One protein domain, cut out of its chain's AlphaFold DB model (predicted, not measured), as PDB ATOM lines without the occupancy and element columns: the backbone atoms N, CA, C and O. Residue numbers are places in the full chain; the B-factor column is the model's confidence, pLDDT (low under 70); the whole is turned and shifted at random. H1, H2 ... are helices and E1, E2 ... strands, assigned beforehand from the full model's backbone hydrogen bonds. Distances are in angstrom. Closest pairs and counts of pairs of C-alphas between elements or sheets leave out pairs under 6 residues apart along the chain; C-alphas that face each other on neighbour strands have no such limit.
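Overview. This is residues 2 to 37 and 61 to 84 of the 84 residues of an uncharacterized protein of Stenotrophomonas humi (UniProt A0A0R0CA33). Three short helices cluster on one side of a narrow ribbon of two parallel strands. H1 and H2 form a helical hairpin, H3 packs on H2 and lies between it and the ribbon's E2 in the chain, and H1 sits far from the ribbon. The printed part has 60 residues, with named elements in the order H1, H2, E1, H3, E2; the sheet's order is E1, E2, parallel, and the class is mixed, helices and strands. It is compact, with a radius of gyration of the C-alphas of 11.0 A, yet elongated, spanning 35 by 21 by 19 A.

Along the chain. Find C-alpha 2 at (0.072, -22.745, -42.185); from there H1 runs to residue 8. H2, residues 14 to 24, is 15.3 A long. E1 covers residues 31 to 35, 12.6 A. After the cut, look for H3 at residues 62 to 70, 12.3 A. E2, residues 79 to 83, is 12.8 A long and ends at C-alpha 83, (20.866, -46.747, -46.796).

Arrangement. H1 and H2 touch, closest at the C-alphas of Glu 8 and Val 20, 6.2 A, at a shallow tilt of 31 degrees, opposite ways. H2 touches H3 at the C-alphas of Val 15 and Ala 65, 6.3 A; they run the same way at a tilt of 37 degrees, only just steep. In E1 and E2, look for N 34 and O 81 at 2.8 A and N 83 and O 34 at 2.7 A. The closest C-alphas of H3 and E2 are those of Val 66 and Leu 80, 7.2 A. H1 is apart from E1 and E2. In H1, H2 and H3 every O i to N i+4 pair is within hydrogen-bond range.

Size, cuts and confidence. The C-alphas farthest apart are those of Glu 2 and Thr 37, 36.4 A. Residues 38 to 60 are not printed; C-alphas 37 and 61 are 16.5 A apart across this cut. Of the links printed whole, H1 to H2 is tight, and H2 to E1 and H3 to E2 are short. No printed residue is under 70 in pLDDT.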
ATOM      1  N   GLU A   2      -0.721 -23.372 -43.265       88.56
ATOM      2  CA  GLU A   2       0.072 -22.745 -42.185       88.56
ATOM      3  C   GLU A   2       1.229 -23.608 -41.653       88.56
ATOM      4  O   GLU A   2       2.275 -23.079 -41.288       88.56
ATOM      5  N   TRP A   3       1.091 -24.937 -41.663       94.25
ATOM      6  CA  TRP A   3       2.152 -25.845 -41.220       94.25
ATOM      7  C   TRP A   3       3.290 -26.015 -42.247       94.25
ATOM      8  O   TRP A   3       4.439 -26.164 -41.841       94.25
ATOM      9  N   ILE A   4       3.006 -25.946 -43.557       94.19
ATOM     10  CA  ILE A   4       4.037 -25.967 -44.616       94.19
ATOM     11  C   ILE A   4       4.821 -24.655 -44.586       94.19
ATOM     12  O   ILE A   4       6.039 -24.671 -44.695       94.19
ATOM     13  N   ASP A   5       4.135 -23.532 -44.365       95.12
ATOM     14  CA  ASP A   5       4.777 -22.217 -44.248       95.12
ATOM     15  C   ASP A   5       5.681 -22.139 -42.992       95.12
ATOM     16  O   ASP A   5       6.662 -21.401 -42.964       95.12
ATOM     17  N   ALA A   6       5.387 -22.922 -41.943       94.69
ATOM     18  CA  ALA A   6       6.270 -23.091 -40.787       94.69
ATOM     19  C   ALA A   6       7.474 -24.004 -41.084       94.69
ATOM     20  O   ALA A   6       8.571 -23.706 -40.621       94.69
ATOM     21  N   LEU A   7       7.283 -25.074 -41.865       94.62
ATOM     22  CA  LEU A   7       8.360 -25.962 -42.319       94.62
ATOM     23  C   LEU A   7       9.333 -25.241 -43.265       94.62
ATOM     24  O   LEU A   7      10.539 -25.418 -43.157       94.62
ATOM     25  N   GLU A   8       8.826 -24.368 -44.136       95.44
ATOM     26  CA  GLU A   8       9.623 -23.570 -45.079       95.44
ATOM     27  C   GLU A   8      10.605 -22.612 -44.395       95.44
ATOM     28  O   GLU A   8      11.650 -22.291 -44.952       95.44
ATOM     29  N   ARG A   9      10.343 -22.206 -43.148       95.06
ATOM     30  CA  ARG A   9      11.317 -21.427 -42.362       95.06
ATOM     31  C   ARG A   9      12.600 -22.209 -42.079       95.06
ATOM     32  O   ARG A   9      13.621 -21.599 -41.782       95.06
ATOM     33  N   GLU A  10      12.539 -23.533 -42.188       94.00
ATOM     34  CA  GLU A  10      13.660 -24.452 -42.022       94.00
ATOM     35  C   GLU A  10      14.267 -24.894 -43.374       94.00
ATOM     36  O   GLU A  10      15.153 -25.747 -43.404       94.00
ATOM     37  N   ALA A  11      13.840 -24.301 -44.502       87.88
ATOM     38  CA  ALA A  11      14.327 -24.610 -45.859       87.88
ATOM     39  C   ALA A  11      15.773 -24.154 -46.128       87.88
ATOM     40  O   ALA A  11      16.267 -24.240 -47.242       87.88
ATOM     41  N   TRP A  12      16.482 -23.688 -45.101       89.12
ATOM     42  CA  TRP A  12      17.935 -23.564 -45.142       89.12
ATOM     43  C   TRP A  12      18.627 -24.944 -45.141       89.12
ATOM     44  O   TRP A  12      19.827 -25.031 -45.397       89.12
ATOM     45  N   ASN A  13      17.886 -26.015 -44.826       93.12
ATOM     46  CA  ASN A  13      18.288 -27.404 -45.004       93.12
ATOM     47  C   ASN A  13      17.743 -27.939 -46.340       93.12
ATOM     48  O   ASN A  13      16.527 -28.026 -46.503       93.12
ATOM     49  N   ASP A  14      18.625 -28.365 -47.247       92.19
ATOM     50  CA  ASP A  14      18.270 -28.807 -48.609       92.19
ATOM     51  C   ASP A  14      17.215 -29.931 -48.639       92.19
ATOM     52  O   ASP A  14      16.355 -29.981 -49.517       92.19
ATOM     53  N   VAL A  15      17.226 -30.834 -47.648       94.12
ATOM     54  CA  VAL A  15      16.225 -31.912 -47.541       94.12
ATOM     55  C   VAL A  15      14.844 -31.337 -47.241       94.12
ATOM     56  O   VAL A  15      13.835 -31.834 -47.741       94.12
ATOM     57  N   ILE A  16      14.798 -30.299 -46.406       96.19
ATOM     58  CA  ILE A  16      13.565 -29.615 -46.027       96.19
ATOM     59  C   ILE A  16      13.075 -28.719 -47.161       96.19
ATOM     60  O   ILE A  16      11.872 -28.690 -47.409       96.19
ATOM     61  N   GLU A  17      13.976 -28.047 -47.878       95.31
ATOM     62  CA  GLU A  17      13.636 -27.276 -49.076       95.31
ATOM     63  C   GLU A  17      12.936 -28.158 -50.123       95.31
ATOM     64  O   GLU A  17      11.811 -27.857 -50.536       95.31
ATOM     65  N   GLU A  18      13.537 -29.299 -50.476       95.94
ATOM     66  CA  GLU A  18      12.958 -30.236 -51.448       95.94
ATOM     67  C   GLU A  18      11.642 -30.849 -50.934       95.94
ATOM     68  O   GLU A  18      10.653 -30.960 -51.667       95.94
ATOM     69  N   LEU A  19      11.573 -31.184 -49.641       96.25
ATOM     70  CA  LEU A  19      10.342 -31.659 -49.012       96.25
ATOM     71  C   LEU A  19       9.214 -30.622 -49.118       96.25
ATOM     72  O   LEU A  19       8.090 -30.971 -49.482       96.25
ATOM     73  N   VAL A  20       9.492 -29.350 -48.827       96.69
ATOM     74  CA  VAL A  20       8.518 -28.255 -48.947       96.69
ATOM     75  C   VAL A  20       8.065 -28.102 -50.392       96.69
ATOM     76  O   VAL A  20       6.861 -27.972 -50.634       96.69
ATOM     77  N   TRP A  21       8.987 -28.181 -51.355       96.00
ATOM     78  CA  TRP A  21       8.642 -28.149 -52.773       96.00
ATOM     79  C   TRP A  21       7.663 -29.274 -53.137       96.00
ATOM     80  O   TRP A  21       6.613 -29.008 -53.732       96.00
ATOM     81  N   HIS A  22       7.924 -30.515 -52.718       95.75
ATOM     82  CA  HIS A  22       7.005 -31.636 -52.931       95.75
ATOM     83  C   HIS A  22       5.627 -31.394 -52.304       95.75
ATOM     84  O   HIS A  22       4.607 -31.529 -52.990       95.75
ATOM     85  N   LEU A  23       5.581 -30.967 -51.041       95.38
ATOM     86  CA  LEU A  23       4.332 -30.722 -50.319       95.38
ATOM     87  C   LEU A  23       3.504 -29.600 -50.961       95.38
ATOM     88  O   LEU A  23       2.287 -29.740 -51.107       95.38
ATOM     89  N   ARG A  24       4.148 -28.514 -51.413       95.50
ATOM     90  CA  ARG A  24       3.494 -27.415 -52.147       95.50
ATOM     91  C   ARG A  24       2.898 -27.882 -53.482       95.50
ATOM     92  O   ARG A  24       1.885 -27.337 -53.911       95.50
ATOM     93  N   ASN A  25       3.468 -28.919 -54.093       94.25
ATOM     94  CA  ASN A  25       2.952 -29.560 -55.307       94.25
ATOM     95  C   ASN A  25       1.925 -30.677 -55.027       94.25
ATOM     96  O   ASN A  25       1.567 -31.428 -55.934       94.25
ATOM     97  N   GLY A  26       1.452 -30.823 -53.783       93.31
ATOM     98  CA  GLY A  26       0.484 -31.859 -53.408       93.31
ATOM     99  C   GLY A  26       1.077 -33.270 -53.360       93.31
ATOM    100  O   GLY A  26       0.337 -34.251 -53.399       93.31
ATOM    101  N   ARG A  27       2.407 -33.387 -53.286       94.38
ATOM    102  CA  ARG A  27       3.126 -34.659 -53.195       94.38
ATOM    103  C   ARG A  27       3.606 -34.856 -51.763       94.38
ATOM    104  O   ARG A  27       4.497 -34.151 -51.306       94.38
ATOM    105  N   THR A  28       3.055 -35.848 -51.071       94.81
ATOM    106  CA  THR A  28       3.502 -36.202 -49.718       94.81
ATOM    107  C   THR A  28       4.364 -37.461 -49.774       94.81
ATOM    108  O   THR A  28       3.840 -38.521 -50.138       94.81
ATOM    109  N   PRO A  29       5.665 -37.379 -49.446       96.00
ATOM    110  CA  PRO A  29       6.516 -38.557 -49.370       96.00
ATOM    111  C   PRO A  29       6.016 -39.539 -48.305       96.00
ATOM    112  O   PRO A  29       5.564 -39.141 -47.235       96.00
ATOM    113  N   THR A  30       6.109 -40.834 -48.585       96.12
ATOM    114  CA  THR A  30       5.849 -41.910 -47.612       96.12
ATOM    115  C   THR A  30       7.138 -42.422 -46.977       96.12
ATOM    116  O   THR A  30       7.125 -42.954 -45.867       96.12
ATOM    117  N   LEU A  31       8.262 -42.251 -47.670       96.56
ATOM    118  CA  LEU A  31       9.591 -42.644 -47.228       96.56
ATOM    119  C   LEU A  31      10.607 -41.651 -47.794       96.56
ATOM    120  O   LEU A  31      10.558 -41.334 -48.979       96.56
ATOM    121  N   ILE A  32      11.538 -41.205 -46.961       96.31
ATOM    122  CA  ILE A  32      12.704 -40.425 -47.366       96.31
ATOM    123  C   ILE A  32      13.940 -41.223 -46.940       96.31
ATOM    124  O   ILE A  32      14.092 -41.567 -45.764       96.31
ATOM    125  N   SER A  33      14.793 -41.569 -47.902       94.81
ATOM    126  CA  SER A  33      15.985 -42.391 -47.679       94.81
ATOM    127  C   SER A  33      17.253 -41.615 -48.004       94.81
ATOM    128  O   SER A  33      17.419 -41.160 -49.128       94.81
ATOM    129  N   ARG A  34      18.198 -41.525 -47.069       93.31
ATOM    130  CA  ARG A  34      19.560 -41.063 -47.361       93.31
ATOM    131  C   ARG A  34      20.376 -42.198 -47.966       93.31
ATOM    132  O   ARG A  34      20.435 -43.273 -47.378       93.31
ATOM    133  N   HIS A  35      21.019 -41.960 -49.099       90.88
ATOM    134  CA  HIS A  35      21.941 -42.877 -49.761       90.88
ATOM    135  C   HIS A  35      23.371 -42.381 -49.523       90.88
ATOM    136  O   HIS A  35      23.644 -41.193 -49.691       90.88
ATOM    137  N   LEU A  36      24.270 -43.266 -49.085       84.94
ATOM    138  CA  LEU A  36      25.677 -42.921 -48.836       84.94
ATOM    139  C   LEU A  36      26.600 -43.377 -49.973       84.94
ATOM    140  O   LEU A  36      27.536 -42.654 -50.307       84.94
ATOM    141  N   THR A  37      26.338 -44.545 -50.568       76.56
ATOM    142  CA  THR A  37      27.121 -45.123 -51.673       76.56
ATOM    143  C   THR A  37      26.213 -45.876 -52.663       76.56
ATOM    144  O   THR A  37      25.166 -46.374 -52.243       76.56
ATOM    145  N   ARG A  61      22.852 -32.148 -44.144       90.25
ATOM    146  CA  ARG A  61      22.488 -32.040 -42.723       90.25
ATOM    147  C   ARG A  61      21.310 -32.960 -42.390       90.25
ATOM    148  O   ARG A  61      20.231 -32.523 -42.002       90.25
ATOM    149  N   TRP A  62      21.518 -34.259 -42.589       92.56
ATOM    150  CA  TRP A  62      20.485 -35.286 -42.468       92.56
ATOM    151  C   TRP A  62      19.889 -35.370 -41.066       92.56
ATOM    152  O   TRP A  62      18.674 -35.355 -40.922       92.56
ATOM    153  N   ASP A  63      20.731 -35.426 -40.033       92.81
ATOM    154  CA  ASP A  63      20.252 -35.582 -38.653       92.81
ATOM    155  C   ASP A  63      19.390 -34.389 -38.221       92.81
ATOM    156  O   ASP A  63      18.412 -34.538 -37.493       92.81
ATOM    157  N   GLU A  64      19.715 -33.204 -38.732       94.62
ATOM    158  CA  GLU A  64      18.925 -31.996 -38.542       94.62
ATOM    159  C   GLU A  64      17.606 -32.044 -39.313       94.62
ATOM    160  O   GLU A  64      16.565 -31.719 -38.752       94.62
ATOM    161  N   ALA A  65      17.613 -32.531 -40.557       94.12
ATOM    162  CA  ALA A  65      16.384 -32.746 -41.316       94.12
ATOM    163  C   ALA A  65      15.438 -33.720 -40.593       94.12
ATOM    164  O   ALA A  65      14.243 -33.452 -40.500       94.12
ATOM    165  N   VAL A  66      15.970 -34.808 -40.019       94.69
ATOM    166  CA  VAL A  66      15.204 -35.769 -39.206       94.69
ATOM    167  C   VAL A  66      14.558 -35.066 -38.010       94.69
ATOM    168  O   VAL A  66      13.346 -35.153 -37.831       94.69
ATOM    169  N   GLN A  67      15.339 -34.303 -37.239       95.56
ATOM    170  CA  GLN A  67      14.827 -33.552 -36.087       95.56
ATOM    171  C   GLN A  67      13.778 -32.509 -36.482       95.56
ATOM    172  O   GLN A  67      12.804 -32.310 -35.759       95.56
ATOM    173  N   ILE A  68      13.967 -31.828 -37.614       95.19
ATOM    174  CA  ILE A  68      12.996 -30.868 -38.131       95.19
ATOM    175  C   ILE A  68      11.698 -31.601 -38.461       95.19
ATOM    176  O   ILE A  68      10.668 -31.193 -37.938       95.19
ATOM    177  N   ILE A  69      11.748 -32.681 -39.247       94.69
ATOM    178  CA  ILE A  69      10.578 -33.461 -39.683       94.69
ATOM    179  C   ILE A  69       9.797 -34.025 -38.491       94.69
ATOM    180  O   ILE A  69       8.572 -33.894 -38.460       94.69
ATOM    181  N   ASP A  70      10.482 -34.561 -37.479       94.06
ATOM    182  CA  ASP A  70       9.859 -35.134 -36.277       94.06
ATOM    183  C   ASP A  70       9.036 -34.109 -35.469       94.06
ATOM    184  O   ASP A  70       8.137 -34.482 -34.711       94.06
ATOM    185  N   ARG A  71       9.288 -32.802 -35.638       95.00
ATOM    186  CA  ARG A  71       8.500 -31.732 -34.996       95.00
ATOM    187  C   ARG A  71       7.155 -31.465 -35.681       95.00
ATOM    188  O   ARG A  71       6.354 -30.722 -35.113       95.00
ATOM    189  N   PHE A  72       6.882 -32.036 -36.858       94.44
ATOM    190  CA  PHE A  72       5.654 -31.796 -37.629       94.44
ATOM    191  C   PHE A  72       4.747 -33.036 -37.626       94.44
ATOM    192  O   PHE A  72       4.959 -33.957 -38.417       94.44
ATOM    193  N   PRO A  73       3.666 -33.058 -36.820       94.00
ATOM    194  CA  PRO A  73       2.755 -34.205 -36.735       94.00
ATOM    195  C   PRO A  73       2.125 -34.616 -38.074       94.00
ATOM    196  O   PRO A  73       1.766 -35.776 -38.271       94.00
ATOM    197  N   GLN A  74       1.992 -33.672 -39.009       94.38
ATOM    198  CA  GLN A  74       1.482 -33.903 -40.361       94.38
ATOM    199  C   GLN A  74       2.371 -34.867 -41.162       94.38
ATOM    200  O   GLN A  74       1.885 -35.512 -42.090       94.38
ATOM    201  N   LEU A  75       3.649 -34.996 -40.791       93.81
ATOM    202  CA  LEU A  75       4.628 -35.867 -41.435       93.81
ATOM    203  C   LEU A  75       4.812 -37.213 -40.723       93.81
ATOM    204  O   LEU A  75       5.617 -38.007 -41.190       93.81
ATOM    205  N   ASN A  76       4.028 -37.542 -39.689       91.12
ATOM    206  CA  ASN A  76       4.147 -38.807 -38.938       91.12
ATOM    207  C   ASN A  76       4.032 -40.083 -39.798       91.12
ATOM    208  O   ASN A  76       4.493 -41.153 -39.400       91.12
ATOM    209  N   ALA A  77       3.376 -39.998 -40.960       89.06
ATOM    210  CA  ALA A  77       3.281 -41.108 -41.907       89.06
ATOM    211  C   ALA A  77       4.548 -41.280 -42.771       89.06
ATOM    212  O   ALA A  77       4.730 -42.336 -43.377       89.06
ATOM    213  N   THR A  78       5.413 -40.266 -42.815       92.94
ATOM    214  CA  THR A  78       6.681 -40.258 -43.547       92.94
ATOM    215  C   THR A  78       7.721 -41.031 -42.751       92.94
ATOM    216  O   THR A  78       8.000 -40.720 -41.596       92.94
ATOM    217  N   ARG A  79       8.312 -42.060 -43.356       94.50
ATOM    218  CA  ARG A  79       9.403 -42.829 -42.745       94.50
ATOM    219  C   ARG A  79      10.756 -42.250 -43.147       94.50
ATOM    220  O   ARG A  79      10.924 -41.819 -44.282       94.50
ATOM    221  N   LEU A  80      11.722 -42.287 -42.235       93.62
ATOM    222  CA  LEU A  80      13.086 -41.800 -42.450       93.62
ATOM    223  C   LEU A  80      14.056 -42.977 -42.348       93.62
ATOM    224  O   LEU A  80      14.022 -43.722 -41.368       93.62
ATOM    225  N   HIS A  81      14.900 -43.170 -43.361       92.50
ATOM    226  CA  HIS A  81      15.864 -44.271 -43.409       92.50
ATOM    227  C   HIS A  81      17.232 -43.815 -43.919       92.50
ATOM    228  O   HIS A  81      17.338 -42.918 -44.748       92.50
ATOM    229  N   THR A  82      18.285 -44.507 -43.481       89.00
ATOM    230  CA  THR A  82      19.635 -44.363 -44.042       89.00
ATOM    231  C   THR A  82      20.039 -45.678 -44.699       89.00
ATOM    232  O   THR A  82      20.120 -46.707 -44.026       89.00
ATOM    233  N   ARG A  83      20.298 -45.649 -46.008       82.75
ATOM    234  CA  ARG A  83      20.866 -46.747 -46.796       82.75
ATOM    235  C   ARG A  83      22.383 -46.569 -46.875       82.75
ATOM    236  O   ARG A  83      22.870 -45.494 -47.228       82.75
ATOM    237  N   ARG A  84      23.106 -47.614 -46.474       73.25
ATOM    238  CA  ARG A  84      24.573 -47.661 -46.470       73.25
ATOM    239  C   ARG A  84      25.079 -48.289 -47.755       73.25
ATOM    240  O   ARG A  84      24.496 -49.333 -48.115       73.25
TER     241      ARG A  84